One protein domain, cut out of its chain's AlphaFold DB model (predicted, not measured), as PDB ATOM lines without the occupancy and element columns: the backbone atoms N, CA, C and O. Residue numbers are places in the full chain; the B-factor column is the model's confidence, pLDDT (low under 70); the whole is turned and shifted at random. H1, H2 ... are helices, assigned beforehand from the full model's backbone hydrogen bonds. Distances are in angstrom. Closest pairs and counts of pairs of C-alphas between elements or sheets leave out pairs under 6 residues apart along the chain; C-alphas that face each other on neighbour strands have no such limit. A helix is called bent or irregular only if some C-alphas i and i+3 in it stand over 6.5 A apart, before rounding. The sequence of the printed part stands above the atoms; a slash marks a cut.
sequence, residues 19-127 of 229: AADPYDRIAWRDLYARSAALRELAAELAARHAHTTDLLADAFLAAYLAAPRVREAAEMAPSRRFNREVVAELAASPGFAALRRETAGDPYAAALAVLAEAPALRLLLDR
ATOM      1  N   ALA A  19      13.264 -42.818 -37.623       95.56
ATOM      2  CA  ALA A  19      12.314 -42.276 -38.580       95.56
ATOM      3  C   ALA A  19      11.328 -41.365 -37.835       95.56
ATOM      4  O   ALA A  19      10.517 -41.845 -37.051       95.56
ATOM      5  N   ALA A  20      11.432 -40.064 -38.090       95.19
ATOM      6  CA  ALA A  20      10.623 -39.027 -37.469       95.19
ATOM      7  C   ALA A  20      10.250 -37.974 -38.509       95.19
ATOM      8  O   ALA A  20      11.009 -37.756 -39.469       95.19
ATOM      9  N   ASP A  21       9.104 -37.339 -38.310       93.88
ATOM     10  CA  ASP A  21       8.627 -36.288 -39.191       93.88
ATOM     11  C   ASP A  21       9.323 -34.937 -38.890       93.88
ATOM     12  O   ASP A  21      10.116 -34.815 -37.946       93.88
ATOM     13  N   PRO A  22       9.119 -33.903 -39.727       93.19
ATOM     14  CA  PRO A  22       9.715 -32.592 -39.483       93.19
ATOM     15  C   PRO A  22       9.252 -31.906 -38.186       93.19
ATOM     16  O   PRO A  22      10.037 -31.158 -37.605       93.19
ATOM     17  N   TYR A  23       8.025 -32.143 -37.718       92.50
ATOM     18  CA  TYR A  23       7.487 -31.537 -36.496       92.50
ATOM     19  C   TYR A  23       8.114 -32.145 -35.245       92.50
ATOM     20  O   TYR A  23       8.508 -31.406 -34.340       92.50
ATOM     21  N   ASP A  24       8.323 -33.460 -35.232       95.06
ATOM     22  CA  ASP A  24       9.060 -34.148 -34.168       95.06
ATOM     23  C   ASP A  24      10.478 -33.571 -34.017       95.06
ATOM     24  O   ASP A  24      10.987 -33.347 -32.915       95.06
ATOM     25  N   ARG A  25      11.121 -33.268 -35.151       94.88
ATOM     26  CA  ARG A  25      12.458 -32.654 -35.184       94.88
ATOM     27  C   ARG A  25      12.452 -31.204 -34.706       94.88
ATOM     28  O   ARG A  25      13.437 -30.769 -34.109       94.88
ATOM     29  N   ILE A  26      11.374 -30.456 -34.952       95.62
ATOM     30  CA  ILE A  26      11.199 -29.105 -34.400       95.62
ATOM     31  C   ILE A  26      11.070 -29.182 -32.878       95.62
ATOM     32  O   ILE A  26      11.773 -28.444 -32.191       95.62
ATOM     33  N   ALA A  27      10.274 -30.119 -32.349       94.62
ATOM     34  CA  ALA A  27      10.137 -30.319 -30.906       94.62
ATOM     35  C   ALA A  27      11.494 -30.593 -30.235       94.62
ATOM     36  O   ALA A  27      11.821 -29.966 -29.223       94.62
ATOM     37  N   TRP A  28      12.325 -31.451 -30.843       96.44
ATOM     38  CA  TRP A  28      13.709 -31.651 -30.405       96.44
ATOM     39  C   TRP A  28      14.518 -30.350 -30.433       96.44
ATOM     40  O   TRP A  28      15.113 -29.977 -29.423       96.44
ATOM     41  N   ARG A  29      14.550 -29.648 -31.573       96.88
ATOM     42  CA  ARG A  29      15.370 -28.437 -31.744       96.88
ATOM     43  C   ARG A  29      15.008 -27.363 -30.719       96.88
ATOM     44  O   ARG A  29      15.901 -26.773 -30.112       96.88
ATOM     45  N   ASP A  30      13.718 -27.139 -30.510       96.44
ATOM     46  CA  ASP A  30      13.210 -26.110 -29.607       96.44
ATOM     47  C   ASP A  30      13.478 -26.463 -28.138       96.44
ATOM     48  O   ASP A  30      13.727 -25.584 -27.308       96.44
ATOM     49  N   LEU A  31      13.441 -27.749 -27.785       95.94
ATOM     50  CA  LEU A  31      13.770 -28.202 -26.438       95.94
ATOM     51  C   LEU A  31      15.280 -28.198 -26.180       95.94
ATOM     52  O   LEU A  31      15.724 -27.721 -25.135       95.94
ATOM     53  N   TYR A  32      16.075 -28.655 -27.146       97.00
ATOM     54  CA  TYR A  32      17.534 -28.629 -27.085       97.00
ATOM     55  C   TYR A  32      18.071 -27.202 -26.941       97.00
ATOM     56  O   TYR A  32      18.955 -26.952 -26.124       97.00
ATOM     57  N   ALA A  33      17.495 -26.239 -27.670       96.69
ATOM     58  CA  ALA A  33      17.867 -24.830 -27.560       96.69
ATOM     59  C   ALA A  33      17.623 -24.254 -26.152       96.69
ATOM     60  O   ALA A  33      18.380 -23.397 -25.695       96.69
ATOM     61  N   ARG A  34      16.586 -24.734 -25.452       96.25
ATOM     62  CA  ARG A  34      16.195 -24.249 -24.118       96.25
ATOM     63  C   ARG A  34      16.881 -24.984 -22.966       96.25
ATOM     64  O   ARG A  34      17.001 -24.423 -21.882       96.25
ATOM     65  N   SER A  35      17.332 -26.219 -23.172       97.38
ATOM     66  CA  SER A  35      17.905 -27.051 -22.111       97.38
ATOM     67  C   SER A  35      19.424 -26.898 -22.021       97.38
ATOM     68  O   SER A  35      20.163 -27.282 -22.928       97.38
ATOM     69  N   ALA A  36      19.920 -26.357 -20.905       97.31
ATOM     70  CA  ALA A  36      21.357 -26.342 -20.616       97.31
ATOM     71  C   ALA A  36      21.902 -27.766 -20.423       97.31
ATOM     72  O   ALA A  36      22.889 -28.122 -21.056       97.31
ATOM     73  N   ALA A  37      21.192 -28.609 -19.668       97.06
ATOM     74  CA  ALA A  37      21.614 -29.977 -19.367       97.06
ATOM     75  C   ALA A  37      21.827 -30.837 -20.627       97.06
ATOM     76  O   ALA A  37      22.811 -31.565 -20.725       97.06
ATOM     77  N   LEU A  38      20.945 -30.730 -21.633       97.00
ATOM     78  CA  LEU A  38      21.126 -31.455 -22.899       97.00
ATOM     79  C   LEU A  38      22.331 -30.940 -23.694       97.00
ATOM     80  O   LEU A  38      23.018 -31.725 -24.347       97.00
ATOM     81  N   ARG A  39      22.596 -29.630 -23.656       97.31
ATOM     82  CA  ARG A  39      23.755 -29.031 -24.333       97.31
ATOM     83  C   ARG A  39      25.065 -29.393 -23.642       97.31
ATOM     84  O   ARG A  39      26.039 -29.672 -24.332       97.31
ATOM     85  N   GLU A  40      25.075 -29.446 -22.317       97.69
ATOM     86  CA  GLU A  40      26.216 -29.910 -21.526       97.69
ATOM     87  C   GLU A  40      26.515 -31.383 -21.800       97.69
ATOM     88  O   GLU A  40      27.648 -31.715 -22.137       97.69
ATOM     89  N   LEU A  41      25.492 -32.248 -21.783       97.06
ATOM     90  CA  LEU A  41      25.650 -33.656 -22.155       97.06
ATOM     91  C   LEU A  41      26.167 -33.806 -23.595       97.06
ATOM     92  O   LEU A  41      27.048 -34.621 -23.863       97.06
ATOM     93  N   ALA A  42      25.648 -33.005 -24.529       96.25
ATOM     94  CA  ALA A  42      26.125 -33.005 -25.907       96.25
ATOM     95  C   ALA A  42      27.601 -32.598 -25.997       96.25
ATOM     96  O   ALA A  42      28.355 -33.244 -26.718       96.25
ATOM     97  N   ALA A  43      28.019 -31.556 -25.276       96.00
ATOM     98  CA  ALA A  43      29.402 -31.092 -25.263       96.00
ATOM     99  C   ALA A  43      30.346 -32.134 -24.645       96.00
ATOM    100  O   ALA A  43      31.406 -32.409 -25.207       96.00
ATOM    101  N   GLU A  44      29.935 -32.757 -23.540       95.81
ATOM    102  CA  GLU A  44      30.676 -33.831 -22.877       95.81
ATOM    103  C   GLU A  44      30.928 -35.002 -23.835       95.81
ATOM    104  O   GLU A  44      32.067 -35.412 -24.049       95.81
ATOM    105  N   LEU A  45      29.871 -35.515 -24.466       93.94
ATOM    106  CA  LEU A  45      29.977 -36.649 -25.381       93.94
ATOM    107  C   LEU A  45      30.681 -36.265 -26.698       93.94
ATOM    108  O   LEU A  45      31.404 -37.078 -27.274       93.94
ATOM    109  N   ALA A  46      30.518 -35.026 -27.176       92.50
ATOM    110  CA  ALA A  46      31.193 -34.520 -28.375       92.50
ATOM    111  C   ALA A  46      32.717 -34.406 -28.219       92.50
ATOM    112  O   ALA A  46      33.424 -34.418 -29.226       92.50
ATOM    113  N   ALA A  47      33.239 -34.356 -26.989       90.25
ATOM    114  CA  ALA A  47      34.681 -34.365 -26.747       90.25
ATOM    115  C   ALA A  47      35.360 -35.650 -27.254       90.25
ATOM    116  O   ALA A  47      36.560 -35.647 -27.524       90.25
ATOM    117  N   ARG A  48      34.604 -36.751 -27.377       85.81
ATOM    118  CA  ARG A  48      35.130 -38.074 -27.751       85.81
ATOM    119  C   ARG A  48      34.429 -38.702 -28.952       85.81
ATOM    120  O   ARG A  48      35.018 -39.549 -29.620       85.81
ATOM    121  N   HIS A  49      33.203 -38.286 -29.263       87.75
ATOM    122  CA  HIS A  49      32.410 -38.899 -30.325       87.75
ATOM    123  C   HIS A  49      31.890 -37.855 -31.317       87.75
ATOM    124  O   HIS A  49      31.380 -36.798 -30.951       87.75
ATOM    125  N   ALA A  50      32.011 -38.160 -32.608       88.19
ATOM    126  CA  ALA A  50      31.449 -37.326 -33.658       88.19
ATOM    127  C   ALA A  50      29.919 -37.458 -33.703       88.19
ATOM    128  O   ALA A  50      29.360 -38.515 -33.418       88.19
ATOM    129  N   HIS A  51      29.243 -36.395 -34.148       91.00
ATOM    130  CA  HIS A  51      27.799 -36.399 -34.426       91.00
ATOM    131  C   HIS A  51      26.913 -36.700 -33.205       91.00
ATOM    132  O   HIS A  51      25.802 -37.208 -33.342       91.00
ATOM    133  N   THR A  52      27.382 -36.344 -32.012       93.50
ATOM    134  CA  THR A  52      26.654 -36.501 -30.748       93.50
ATOM    135  C   THR A  52      25.297 -35.807 -30.740       93.50
ATOM    136  O   THR A  52      24.335 -36.352 -30.211       93.50
ATOM    137  N   THR A  53      25.176 -34.622 -31.338       94.69
ATOM    138  CA  THR A  53      23.885 -33.921 -31.383       94.69
ATOM    139  C   THR A  53      22.837 -34.718 -32.160       94.69
ATOM    140  O   THR A  53      21.689 -34.771 -31.732       94.69
ATOM    141  N   ASP A  54      23.238 -35.395 -33.242       95.00
ATOM    142  CA  ASP A  54      22.351 -36.283 -34.003       95.00
ATOM    143  C   ASP A  54      21.988 -37.524 -33.168       95.00
ATOM    144  O   ASP A  54      20.830 -37.925 -33.133       95.00
ATOM    145  N   LEU A  55      22.954 -38.088 -32.428       96.12
ATOM    146  CA  LEU A  55      22.716 -39.207 -31.507       96.12
ATOM    147  C   LEU A  55      21.688 -38.854 -30.420       96.12
ATOM    148  O   LEU A  55      20.783 -39.639 -30.150       96.12
ATOM    149  N   LEU A  56      21.818 -37.680 -29.797       97.50
ATOM    150  CA  LEU A  56      20.883 -37.229 -28.765       97.50
ATOM    151  C   LEU A  56      19.508 -36.894 -29.347       97.50
ATOM    152  O   LEU A  56      18.503 -37.178 -28.698       97.50
ATOM    153  N   ALA A  57      19.454 -36.363 -30.572       97.56
ATOM    154  CA  ALA A  57      18.199 -36.182 -31.293       97.56
ATOM    155  C   ALA A  57      17.493 -37.527 -31.511       97.56
ATOM    156  O   ALA A  57      16.307 -37.659 -31.227       97.56
ATOM    157  N   ASP A  58      18.226 -38.545 -31.959       97.62
ATOM    158  CA  ASP A  58      17.680 -39.883 -32.179       97.62
ATOM    159  C   ASP A  58      17.245 -40.558 -30.866       97.62
ATOM    160  O   ASP A  58      16.180 -41.171 -30.819       97.62
ATOM    161  N   ALA A  59      18.007 -40.411 -29.778       97.50
ATOM    162  CA  ALA A  59      17.611 -40.910 -28.458       97.50
ATOM    163  C   ALA A  59      16.340 -40.213 -27.945       97.50
ATOM    164  O   ALA A  59      15.423 -40.872 -27.457       97.50
ATOM    165  N   PHE A  60      16.246 -38.892 -28.116       98.06
ATOM    166  CA  PHE A  60      15.043 -38.132 -27.790       98.06
ATOM    167  C   PHE A  60      13.836 -38.626 -28.589       98.06
ATOM    168  O   PHE A  60      12.804 -38.939 -28.003       98.06
ATOM    169  N   LEU A  61      13.967 -38.763 -29.910       98.06
ATOM    170  CA  LEU A  61      12.891 -39.245 -30.777       98.06
ATOM    171  C   LEU A  61      12.474 -40.676 -30.418       98.06
ATOM    172  O   LEU A  61      11.288 -41.001 -30.448       98.06
ATOM    173  N   ALA A  62      13.423 -41.523 -30.012       97.44
ATOM    174  CA  ALA A  62      13.129 -42.866 -29.530       97.44
ATOM    175  C   ALA A  62      12.344 -42.876 -28.203       97.44
ATOM    176  O   ALA A  62      11.588 -43.817 -27.974       97.44
ATOM    177  N   ALA A  63      12.494 -41.861 -27.347       97.25
ATOM    178  CA  ALA A  63      11.730 -41.705 -26.103       97.25
ATOM    179  C   ALA A  63      10.397 -40.955 -26.293       97.25
ATOM    180  O   ALA A  63       9.449 -41.172 -25.538       97.25
ATOM    181  N   TYR A  64      10.332 -40.068 -27.286       97.06
ATOM    182  CA  TYR A  64       9.194 -39.195 -27.559       97.06
ATOM    183  C   TYR A  64       8.116 -39.877 -28.410       97.06
ATOM    184  O   TYR A  64       6.926 -39.717 -28.147       97.06
ATOM    185  N   LEU A  65       8.504 -40.663 -29.416       96.25
ATOM    186  CA  LEU A  65       7.547 -41.318 -30.305       96.25
ATOM    187  C   LEU A  65       6.884 -42.524 -29.628       96.25
ATOM    188  O   LEU A  65       7.545 -43.341 -28.989       96.25
ATOM    189  N   ALA A  66       5.576 -42.688 -29.840       91.31
ATOM    190  CA  ALA A  66       4.819 -43.823 -29.301       91.31
ATOM    191  C   ALA A  66       5.282 -45.176 -29.878       91.31
ATOM    192  O   ALA A  66       5.336 -46.183 -29.171       91.31
ATOM    193  N   ALA A  67       5.648 -45.191 -31.162       89.75
ATOM    194  CA  ALA A  67       6.154 -46.362 -31.871       89.75
ATOM    195  C   ALA A  67       7.390 -45.976 -32.706       89.75
ATOM    196  O   ALA A  67       7.289 -45.806 -33.923       89.75
ATOM    197  N   PRO A  68       8.560 -45.789 -32.069       93.38
ATOM    198  CA  PRO A  68       9.757 -45.352 -32.771       93.38
ATOM    199  C   PRO A  68      10.246 -46.456 -33.710       93.38
ATOM    200  O   PRO A  68      10.486 -47.590 -33.291       93.38
ATOM    201  N   ARG A  69      10.443 -46.116 -34.988       95.38
ATOM    202  CA  ARG A  69      11.102 -47.002 -35.953       95.38
ATOM    203  C   ARG A  69      12.564 -46.597 -36.090       95.38
ATOM    204  O   ARG A  69      12.872 -45.573 -36.701       95.38
ATOM    205  N   VAL A  70      13.459 -47.429 -35.567       95.69
ATOM    206  CA  VAL A  70      14.892 -47.322 -35.864       95.69
ATOM    207  C   VAL A  70      15.116 -47.813 -37.294       95.69
ATOM    208  O   VAL A  70      14.690 -48.909 -37.651       95.69
ATOM    209  N   ARG A  71      15.754 -46.993 -38.126       95.50
ATOM    210  CA  ARG A  71      16.077 -47.314 -39.521       95.50
ATOM    211  C   ARG A  71      17.074 -48.459 -39.621       95.50
ATOM    212  O   ARG A  71      17.881 -48.687 -38.714       95.50
ATOM    213  N   GLU A  72      17.062 -49.151 -40.753       91.81
ATOM    214  CA  GLU A  72      18.040 -50.200 -41.031       91.81
ATOM    215  C   GLU A  72      19.419 -49.626 -41.368       91.81
ATOM    216  O   GLU A  72      19.548 -48.530 -41.910       91.81
ATOM    217  N   ALA A  73      20.485 -50.388 -41.100       88.62
ATOM    218  CA  ALA A  73      21.858 -49.940 -41.360       88.62
ATOM    219  C   ALA A  73      22.123 -49.611 -42.846       88.62
ATOM    220  O   ALA A  73      22.983 -48.785 -43.157       88.62
ATOM    221  N   ALA A  74      21.379 -50.244 -43.760       88.44
ATOM    222  CA  ALA A  74      21.447 -49.984 -45.195       88.44
ATOM    223  C   ALA A  74      20.821 -48.636 -45.596       88.44
ATOM    224  O   ALA A  74      21.274 -48.036 -46.563       88.44
ATOM    225  N   GLU A  75      19.835 -48.144 -44.839       89.81
ATOM    226  CA  GLU A  75      19.188 -46.840 -45.063       89.81
ATOM    227  C   GLU A  75      20.073 -45.665 -44.598       89.81
ATOM    228  O   GLU A  75      19.831 -44.512 -44.955       89.81
ATOM    229  N   MET A  76      21.083 -45.945 -43.769       94.38
ATOM    230  CA  MET A  76      21.899 -44.936 -43.099       94.38
ATOM    231  C   MET A  76      23.145 -44.562 -43.898       94.38
ATOM    232  O   MET A  76      23.847 -45.426 -44.443       94.38
ATOM    233  N   ALA A  77      23.495 -43.273 -43.857       90.75
ATOM    234  CA  ALA A  77      24.806 -42.800 -44.284       90.75
ATOM    235  C   ALA A  77      25.907 -43.588 -43.546       90.75
ATOM    236  O   ALA A  77      25.791 -43.794 -42.333       90.75
ATOM    237  N   PRO A  78      27.001 -44.001 -44.218       86.75
ATOM    238  CA  PRO A  78      28.055 -44.801 -43.588       86.75
ATOM    239  C   PRO A  78      28.615 -44.187 -42.297       86.75
ATOM    240  O   PRO A  78      28.820 -44.904 -41.323       86.75
ATOM    241  N   SER A  79      28.770 -42.860 -42.253       86.81
ATOM    242  CA  SER A  79      29.243 -42.111 -41.078       86.81
ATOM    243  C   SER A  79      28.251 -42.068 -39.907       86.81
ATOM    244  O   SER A  79      28.610 -41.632 -38.819       86.81
ATOM    245  N   ARG A  80      26.997 -42.485 -40.120       90.50
ATOM    246  CA  ARG A  80      25.897 -42.429 -39.140       90.50
ATOM    247  C   ARG A  80      25.424 -43.808 -38.685       90.50
ATOM    248  O   ARG A  80      24.626 -43.903 -37.756       90.50
ATOM    249  N   ARG A  81      25.954 -44.883 -39.279       90.44
ATOM    250  CA  ARG A  81      25.638 -46.271 -38.896       90.44
ATOM    251  C   ARG A  81      25.958 -46.559 -37.432       90.44
ATOM    252  O   ARG A  81      25.168 -47.216 -36.769       90.44
ATOM    253  N   PHE A  82      27.057 -46.001 -36.930       89.06
ATOM    254  CA  PHE A  82      27.456 -46.136 -35.531       89.06
ATOM    255  C   PHE A  82      26.400 -45.573 -34.569       89.06
ATOM    256  O   PHE A  82      25.927 -46.283 -33.687       89.06
ATOM    257  N   ASN A  83      25.957 -44.330 -34.786       92.12
ATOM    258  CA  ASN A  83      24.908 -43.725 -33.960       92.12
ATOM    259  C   ASN A  83      23.622 -44.556 -34.009       92.12
ATOM    260  O   ASN A  83      22.986 -44.771 -32.981       92.12
ATOM    261  N   ARG A  84      23.274 -45.094 -35.186       94.56
ATOM    262  CA  ARG A  84      22.131 -45.999 -35.323       94.56
ATOM    263  C   ARG A  84      22.271 -47.256 -34.473       94.56
ATOM    264  O   ARG A  84      21.279 -47.688 -33.902       94.56
ATOM    265  N   GLU A  85      23.447 -47.877 -34.414       93.06
ATOM    266  CA  GLU A  85      23.670 -49.077 -33.594       93.06
ATOM    267  C   GLU A  85      23.477 -48.781 -32.107       93.06
ATOM    268  O   GLU A  85      22.736 -49.504 -31.442       93.06
ATOM    269  N   VAL A  86      24.033 -47.669 -31.620       94.00
ATOM    270  CA  VAL A  86      23.851 -47.214 -30.233       94.00
ATOM    271  C   VAL A  86      22.371 -46.975 -29.922       94.00
ATOM    272  O   VAL A  86      21.865 -47.460 -28.913       94.00
ATOM    273  N   VAL A  87      21.650 -46.278 -30.808       95.69
ATOM    274  CA  VAL A  87      20.211 -46.007 -30.642       95.69
ATOM    275  C   VAL A  87      19.393 -47.294 -30.699       95.69
ATOM    276  O   VAL A  87      18.442 -47.438 -29.936       95.69
ATOM    277  N   ALA A  88      19.753 -48.246 -31.562       95.00
ATOM    278  CA  ALA A  88      19.081 -49.538 -31.641       95.00
ATOM    279  C   ALA A  88      19.250 -50.349 -30.345       95.00
ATOM    280  O   ALA A  88      18.268 -50.900 -29.848       95.00
ATOM    281  N   GLU A  89      20.464 -50.402 -29.785       95.00
ATOM    282  CA  GLU A  89      20.733 -51.095 -28.518       95.00
ATOM    283  C   GLU A  89      20.015 -50.405 -27.349       95.00
ATOM    284  O   GLU A  89      19.354 -51.077 -26.556       95.00
ATOM    285  N   LEU A  90      20.047 -49.068 -27.291       94.69
ATOM    286  CA  LEU A  90      19.312 -48.295 -26.289       94.69
ATOM    287  C   LEU A  90      17.799 -48.543 -26.385       94.69
ATOM    288  O   LEU A  90      17.167 -48.873 -25.382       94.69
ATOM    289  N   ALA A  91      17.223 -48.446 -27.587       93.56
ATOM    290  CA  ALA A  91      15.792 -48.632 -27.837       93.56
ATOM    291  C   ALA A  91      15.294 -50.048 -27.503       93.56
ATOM    292  O   ALA A  91      14.134 -50.216 -27.113       93.56
ATOM    293  N   ALA A  92      16.164 -51.053 -27.649       92.38
ATOM    294  CA  ALA A  92      15.896 -52.441 -27.287       92.38
ATOM    295  C   ALA A  92      16.090 -52.728 -25.786       92.38
ATOM    296  O   ALA A  92      15.662 -53.781 -25.306       92.38
ATOM    297  N   SER A  93      16.722 -51.819 -25.036       94.31
ATOM    298  CA  SER A  93      16.967 -52.022 -23.612       94.31
ATOM    299  C   SER A  93      15.656 -51.970 -22.803       94.31
ATOM    300  O   SER A  93      14.807 -51.101 -23.035       94.31
ATOM    301  N   PRO A  94      15.455 -52.874 -21.823       91.62
ATOM    302  CA  PRO A  94      14.230 -52.886 -21.023       91.62
ATOM    303  C   PRO A  94      14.009 -51.606 -20.208       91.62
ATOM    304  O   PRO A  94      12.863 -51.188 -20.051       91.62
ATOM    305  N   GLY A  95      15.089 -50.994 -19.704       90.19
ATOM    306  CA  GLY A  95      15.035 -49.759 -18.912       90.19
ATOM    307  C   GLY A  95      14.510 -48.588 -19.733       90.19
ATOM    308  O   GLY A  95      13.481 -48.002 -19.398       90.19
ATOM    309  N   PHE A  96      15.116 -48.343 -20.892       92.62
ATOM    310  CA  PHE A  96      14.670 -47.280 -21.782       92.62
ATOM    311  C   PHE A  96      13.274 -47.537 -22.362       92.62
ATOM    312  O   PHE A  96      12.467 -46.619 -22.491       92.62
ATOM    313  N   ALA A  97      12.935 -48.795 -22.665       92.62
ATOM    314  CA  ALA A  97      11.586 -49.150 -23.096       92.62
ATOM    315  C   ALA A  97      10.529 -48.905 -22.003       92.62
ATOM    316  O   ALA A  97       9.375 -48.628 -22.336       92.62
ATOM    317  N   ALA A  98      10.895 -49.013 -20.720       92.88
ATOM    318  CA  ALA A  98      10.020 -48.656 -19.610       92.88
ATOM    319  C   ALA A  98       9.832 -47.141 -19.514       92.88
ATOM    320  O   ALA A  98       8.684 -46.703 -19.514       92.88
ATOM    321  N   LEU A  99      10.923 -46.369 -19.553       94.06
ATOM    322  CA  LEU A  99      10.868 -44.903 -19.565       94.06
ATOM    323  C   LEU A  99      10.010 -44.384 -20.725       94.06
ATOM    324  O   LEU A  99       9.096 -43.600 -20.505       94.06
ATOM    325  N   ARG A 100      10.202 -44.902 -21.945       93.62
ATOM    326  CA  ARG A 100       9.420 -44.483 -23.122       93.62
ATOM    327  C   ARG A 100       7.910 -44.604 -22.919       93.62
ATOM    328  O   ARG A 100       7.165 -43.758 -23.400       93.62
ATOM    329  N   ARG A 101       7.431 -45.650 -22.233       94.31
ATOM    330  CA  ARG A 101       5.986 -45.813 -21.978       94.31
ATOM    331  C   ARG A 101       5.411 -44.674 -21.138       94.31
ATOM    332  O   ARG A 101       4.224 -44.400 -21.254       94.31
ATOM    333  N   GLU A 102       6.243 -44.046 -20.317       96.62
ATOM    334  CA  GLU A 102       5.870 -42.926 -19.458       96.62
ATOM    335  C   GLU A 102       6.097 -41.573 -20.144       96.62
ATOM    336  O   GLU A 102       5.423 -40.605 -19.808       96.62
ATOM    337  N   THR A 103       7.010 -41.499 -21.119       96.50
ATOM    338  CA  THR A 103       7.410 -40.235 -21.759       96.50
ATOM    339  C   THR A 103       6.851 -40.000 -23.159       96.50
ATOM    340  O   THR A 103       6.993 -38.898 -23.686       96.50
ATOM    341  N   ALA A 104       6.255 -41.008 -23.799       95.25
ATOM    342  CA  ALA A 104       5.772 -40.888 -25.172       95.25
ATOM    343  C   ALA A 104       4.752 -39.742 -25.324       95.25
ATOM    344  O   ALA A 104       3.763 -39.671 -24.599       95.25
ATOM    345  N   GLY A 105       4.984 -38.863 -26.300       95.31
ATOM    346  CA  GLY A 105       4.153 -37.691 -26.580       95.31
ATOM    347  C   GLY A 105       4.422 -36.472 -25.691       95.31
ATOM    348  O   GLY A 105       3.889 -35.404 -25.981       95.31
ATOM    349  N   ASP A 106       5.272 -36.581 -24.666       96.75
ATOM    350  CA  ASP A 106       5.702 -35.449 -23.840       96.75
ATOM    351  C   ASP A 106       7.169 -35.096 -24.155       96.75
ATOM    352  O   ASP A 106       8.084 -35.838 -23.780       96.75
ATOM    353  N   PRO A 107       7.435 -33.954 -24.822       95.44
ATOM    354  CA  PRO A 107       8.799 -33.544 -25.138       95.44
ATOM    355  C   PRO A 107       9.665 -33.363 -23.886       95.44
ATOM    356  O   PRO A 107      10.832 -33.746 -23.871       95.44
ATOM    357  N   TYR A 108       9.128 -32.786 -22.812       96.00
ATOM    358  CA  TYR A 108       9.916 -32.524 -21.612       96.00
ATOM    359  C   TYR A 108      10.265 -33.827 -20.889       96.00
ATOM    360  O   TYR A 108      11.428 -34.044 -20.539       96.00
ATOM    361  N   ALA A 109       9.293 -34.729 -20.741       97.38
ATOM    362  CA  ALA A 109       9.533 -36.039 -20.150       97.38
ATOM    363  C   ALA A 109      10.528 -36.861 -20.989       97.38
ATOM    364  O   ALA A 109      11.451 -37.459 -20.435       97.38
ATOM    365  N   ALA A 110      10.425 -36.824 -22.323       97.19
ATOM    366  CA  ALA A 110      11.363 -37.508 -23.212       97.19
ATOM    367  C   ALA A 110      12.804 -36.988 -23.059       97.19
ATOM    368  O   ALA A 110      13.748 -37.778 -23.031       97.19
ATOM    369  N   ALA A 111      12.999 -35.676 -22.888       96.88
ATOM    370  CA  ALA A 111      14.323 -35.128 -22.584       96.88
ATOM    371  C   ALA A 111      14.859 -35.594 -21.225       96.88
ATOM    372  O   ALA A 111      16.045 -35.906 -21.118       96.88
ATOM    373  N   LEU A 112      14.007 -35.674 -20.199       96.81
ATOM    374  CA  LEU A 112      14.408 -36.220 -18.902       96.81
ATOM    375  C   LEU A 112      14.805 -37.697 -19.005       96.81
ATOM    376  O   LEU A 112      15.796 -38.083 -18.392       96.81
ATOM    377  N   ALA A 113      14.113 -38.500 -19.818       96.81
ATOM    378  CA  ALA A 113      14.513 -39.884 -20.075       96.81
ATOM    379  C   ALA A 113      15.896 -39.979 -20.739       96.81
ATOM    380  O   ALA A 113      16.712 -40.801 -20.329       96.81
ATOM    381  N   VAL A 114      16.204 -39.110 -21.711       96.94
ATOM    382  CA  VAL A 114      17.543 -39.059 -22.332       96.94
ATOM    383  C   VAL A 114      18.620 -38.705 -21.306       96.94
ATOM    384  O   VAL A 114      19.683 -39.325 -21.290       96.94
ATOM    385  N   LEU A 115      18.355 -37.733 -20.431       96.75
ATOM    386  CA  LEU A 115      19.286 -37.360 -19.364       96.75
ATOM    387  C   LEU A 115      19.456 -38.488 -18.336       96.75
ATOM    388  O   LEU A 115      20.576 -38.742 -17.893       96.75
ATOM    389  N   ALA A 116      18.376 -39.193 -17.992       96.19
ATOM    390  CA  ALA A 116      18.408 -40.331 -17.078       96.19
ATOM    391  C   ALA A 116      19.228 -41.506 -17.640       96.19
ATOM    392  O   ALA A 116      19.981 -42.133 -16.898       96.19
ATOM    393  N   GLU A 117      19.153 -41.757 -18.950       95.94
ATOM    394  CA  GLU A 117      19.945 -42.790 -19.633       95.94
ATOM    395  C   GLU A 117      21.352 -42.336 -20.051       95.94
ATOM    396  O   GLU A 117      22.099 -43.105 -20.664       95.94
ATOM    397  N   ALA A 118      21.778 -41.117 -19.705       94.69
ATOM    398  CA  ALA A 118      23.123 -40.643 -20.025       94.69
ATOM    399  C   ALA A 118      24.243 -41.616 -19.576       94.69
ATOM    400  O   ALA A 118      25.187 -41.816 -20.342       94.69
ATOM    401  N   PRO A 119      24.185 -42.276 -18.397       94.12
ATOM    402  CA  PRO A 119      25.163 -43.304 -18.029       94.12
ATOM    403  C   PRO A 119      25.164 -44.516 -18.973       94.12
ATOM    404  O   PRO A 119      26.235 -45.000 -19.336       94.12
ATOM    405  N   ALA A 120      23.993 -44.991 -19.410       92.88
ATOM    406  CA  ALA A 120      23.893 -46.105 -20.349       92.88
ATOM    407  C   ALA A 120      24.441 -45.725 -21.732       92.88
ATOM    408  O   ALA A 120      25.192 -46.497 -22.326       92.88
ATOM    409  N   LEU A 121      24.142 -44.509 -22.206       93.25
ATOM    410  CA  LEU A 121      24.700 -43.956 -23.443       93.25
ATOM    411  C   LEU A 121      26.231 -43.896 -23.403       93.25
ATOM    412  O   LEU A 121      26.875 -44.342 -24.351       93.25
ATOM    413  N   ARG A 122      26.822 -43.414 -22.302       93.44
ATOM    414  CA  ARG A 122      28.285 -43.401 -22.114       93.44
ATOM    415  C   ARG A 122      28.872 -44.807 -22.200       93.44
ATOM    416  O   ARG A 122      29.792 -45.039 -22.974       93.44
ATOM    417  N   LEU A 123      28.287 -45.764 -21.478       91.94
ATOM    418  CA  LEU A 123      28.743 -47.157 -21.490       91.94
ATOM    419  C   LEU A 123      28.628 -47.808 -22.873       91.94
ATOM    420  O   LEU A 123      29.485 -48.605 -23.250       91.94
ATOM    421  N   LEU A 124      27.565 -47.516 -23.622       92.00
ATOM    422  CA  LEU A 124      27.397 -47.986 -24.997       92.00
ATOM    423  C   LEU A 124      28.482 -47.409 -25.905       92.00
ATOM    424  O   LEU A 124      29.155 -48.155 -26.611       92.00
ATOM    425  N   LEU A 125      28.699 -46.098 -25.851       89.88
ATOM    426  CA  LEU A 125      29.719 -45.424 -26.647       89.88
ATOM    427  C   LEU A 125      31.131 -45.936 -26.324       89.88
ATOM    428  O   LEU A 125      31.862 -46.320 -27.236       89.88
ATOM    429  N   ASP A 126      31.479 -46.049 -25.040       87.50
ATOM    430  CA  ASP A 126      32.792 -46.528 -24.597       87.50
ATOM    431  C   ASP A 126      33.057 -47.987 -24.999       87.50
ATOM    432  O   ASP A 126      34.161 -48.319 -25.433       87.50
ATOM    433  N   ARG A 127      32.057 -48.877 -24.901       85.38
ATOM    434  CA  ARG A 127      32.209 -50.293 -25.295       85.38
ATOM    435  C   ARG A 127      32.454 -50.469 -26.791       85.38
ATOM    436  O   ARG A 127      33.092 -51.440 -27.197       85.38
TER     437      ARG A 127
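Overview. This is residues 19 to 127 of the 229 residues of an uncharacterized protein of Streptomyces sp. FR-008 (UniProt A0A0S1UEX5). The model is a rounded ball of helices built round one core helix, H3, with H1, H2, H4 and the helical hairpin of H5 and H6 packed on it, most of them crossing it steeply. H7 packs on H4 and does not reach H3, and a long link, residues 65 to 77, runs over the outside from the end of H3 back to the start of H4. The printed part has 109 residues with seven named helices, H1 to H7 in order along the chain, and no named strand; the class is all helix. The whole is compact, with a radius of gyration of the C-alphas of 12.6 A, and spans 30 by 28 by 27 A.

Arrangement. The longest helix is H4, residues 78 to 92, and it is irregular: C-alphas 79 and 82 are 7.1 A apart. It touches H3, residues 52 to 64, the same way at a shallow tilt of 34 degrees, only just short of steep; their closest C-alphas, those of Leu 55 and Asn 83, are 5.6 A apart. H3 is the hub, touching five other helices. It touches H6, residues 107 to 116, with 13 pairs of C-alphas within 8 A; they run opposite ways at a steep tilt of 62 degrees, and their closest C-alphas, those of Ala 63 and Ala 110, are 5.1 A apart. H5, residues 94 to 103, touches H3 at residues 62 to 64 alone, with the C-alphas of Ala 63 and Arg 100 closest at 4.7 A. H5 and H6 are a helical hairpin at a shallow tilt of 26 degrees, opposite ways, with the C-alphas of Thr 103 and Ala 109 closest at 5.0 A. H1, residues 22 to 34, touches H3 with residues 24 to 28 alone, at a steep tilt of 66 degrees, opposite ways; the C-alphas of Trp 28 and Ala 57 are closest, 6.4 A. H2, residues 36 to 46, touches H3 at residues 52 to 56 alone, with the C-alphas of Ala 46 and Thr 52 closest at 5.5 A. H1 and H2 only just touch, and only at the corner, with 3 pairs of C-alphas within 8 A. H7, residues 118 to 127, touches H4 at residues 86 to 90 alone, opposite ways at a steep tilt of 54 degrees; the C-alphas of Val 86 and Leu 124 are closest, 6.4 A. H7 and H3 are apart. Every backbone O i to N i+4 pair is within hydrogen-bond range in H2, H3, H6 and H7; the counts are 8 of 9 in H1, 9 of 11 in H4 and 4 of 6 in H5.

Along the chain. From first to last C-alpha, H4 measures 21.7 A, H1 18.6 A, H3 18.0 A, H2 15.0 A, H5 14.4 A, and H6 and H7 14.3 A each. H4 begins at C-alpha 78, (28.055, -44.801, -43.588), and ends at C-alpha 92, (15.896, -52.441, -27.287). H1 begins at C-alpha 22, (9.715, -32.592, -39.483). H7 ends at C-alpha 127, (32.209, -50.293, -25.295).

Size, cuts and confidence. The two C-alphas farthest apart, those of Ala 36 and Ala 74, are 34.1 A apart. The printed part has no cut. The link from H3 to H4, 13 residues, is long; the other links between helices are tight. The mean pLDDT of the printed part is 94.1, and no printed residue is under 70.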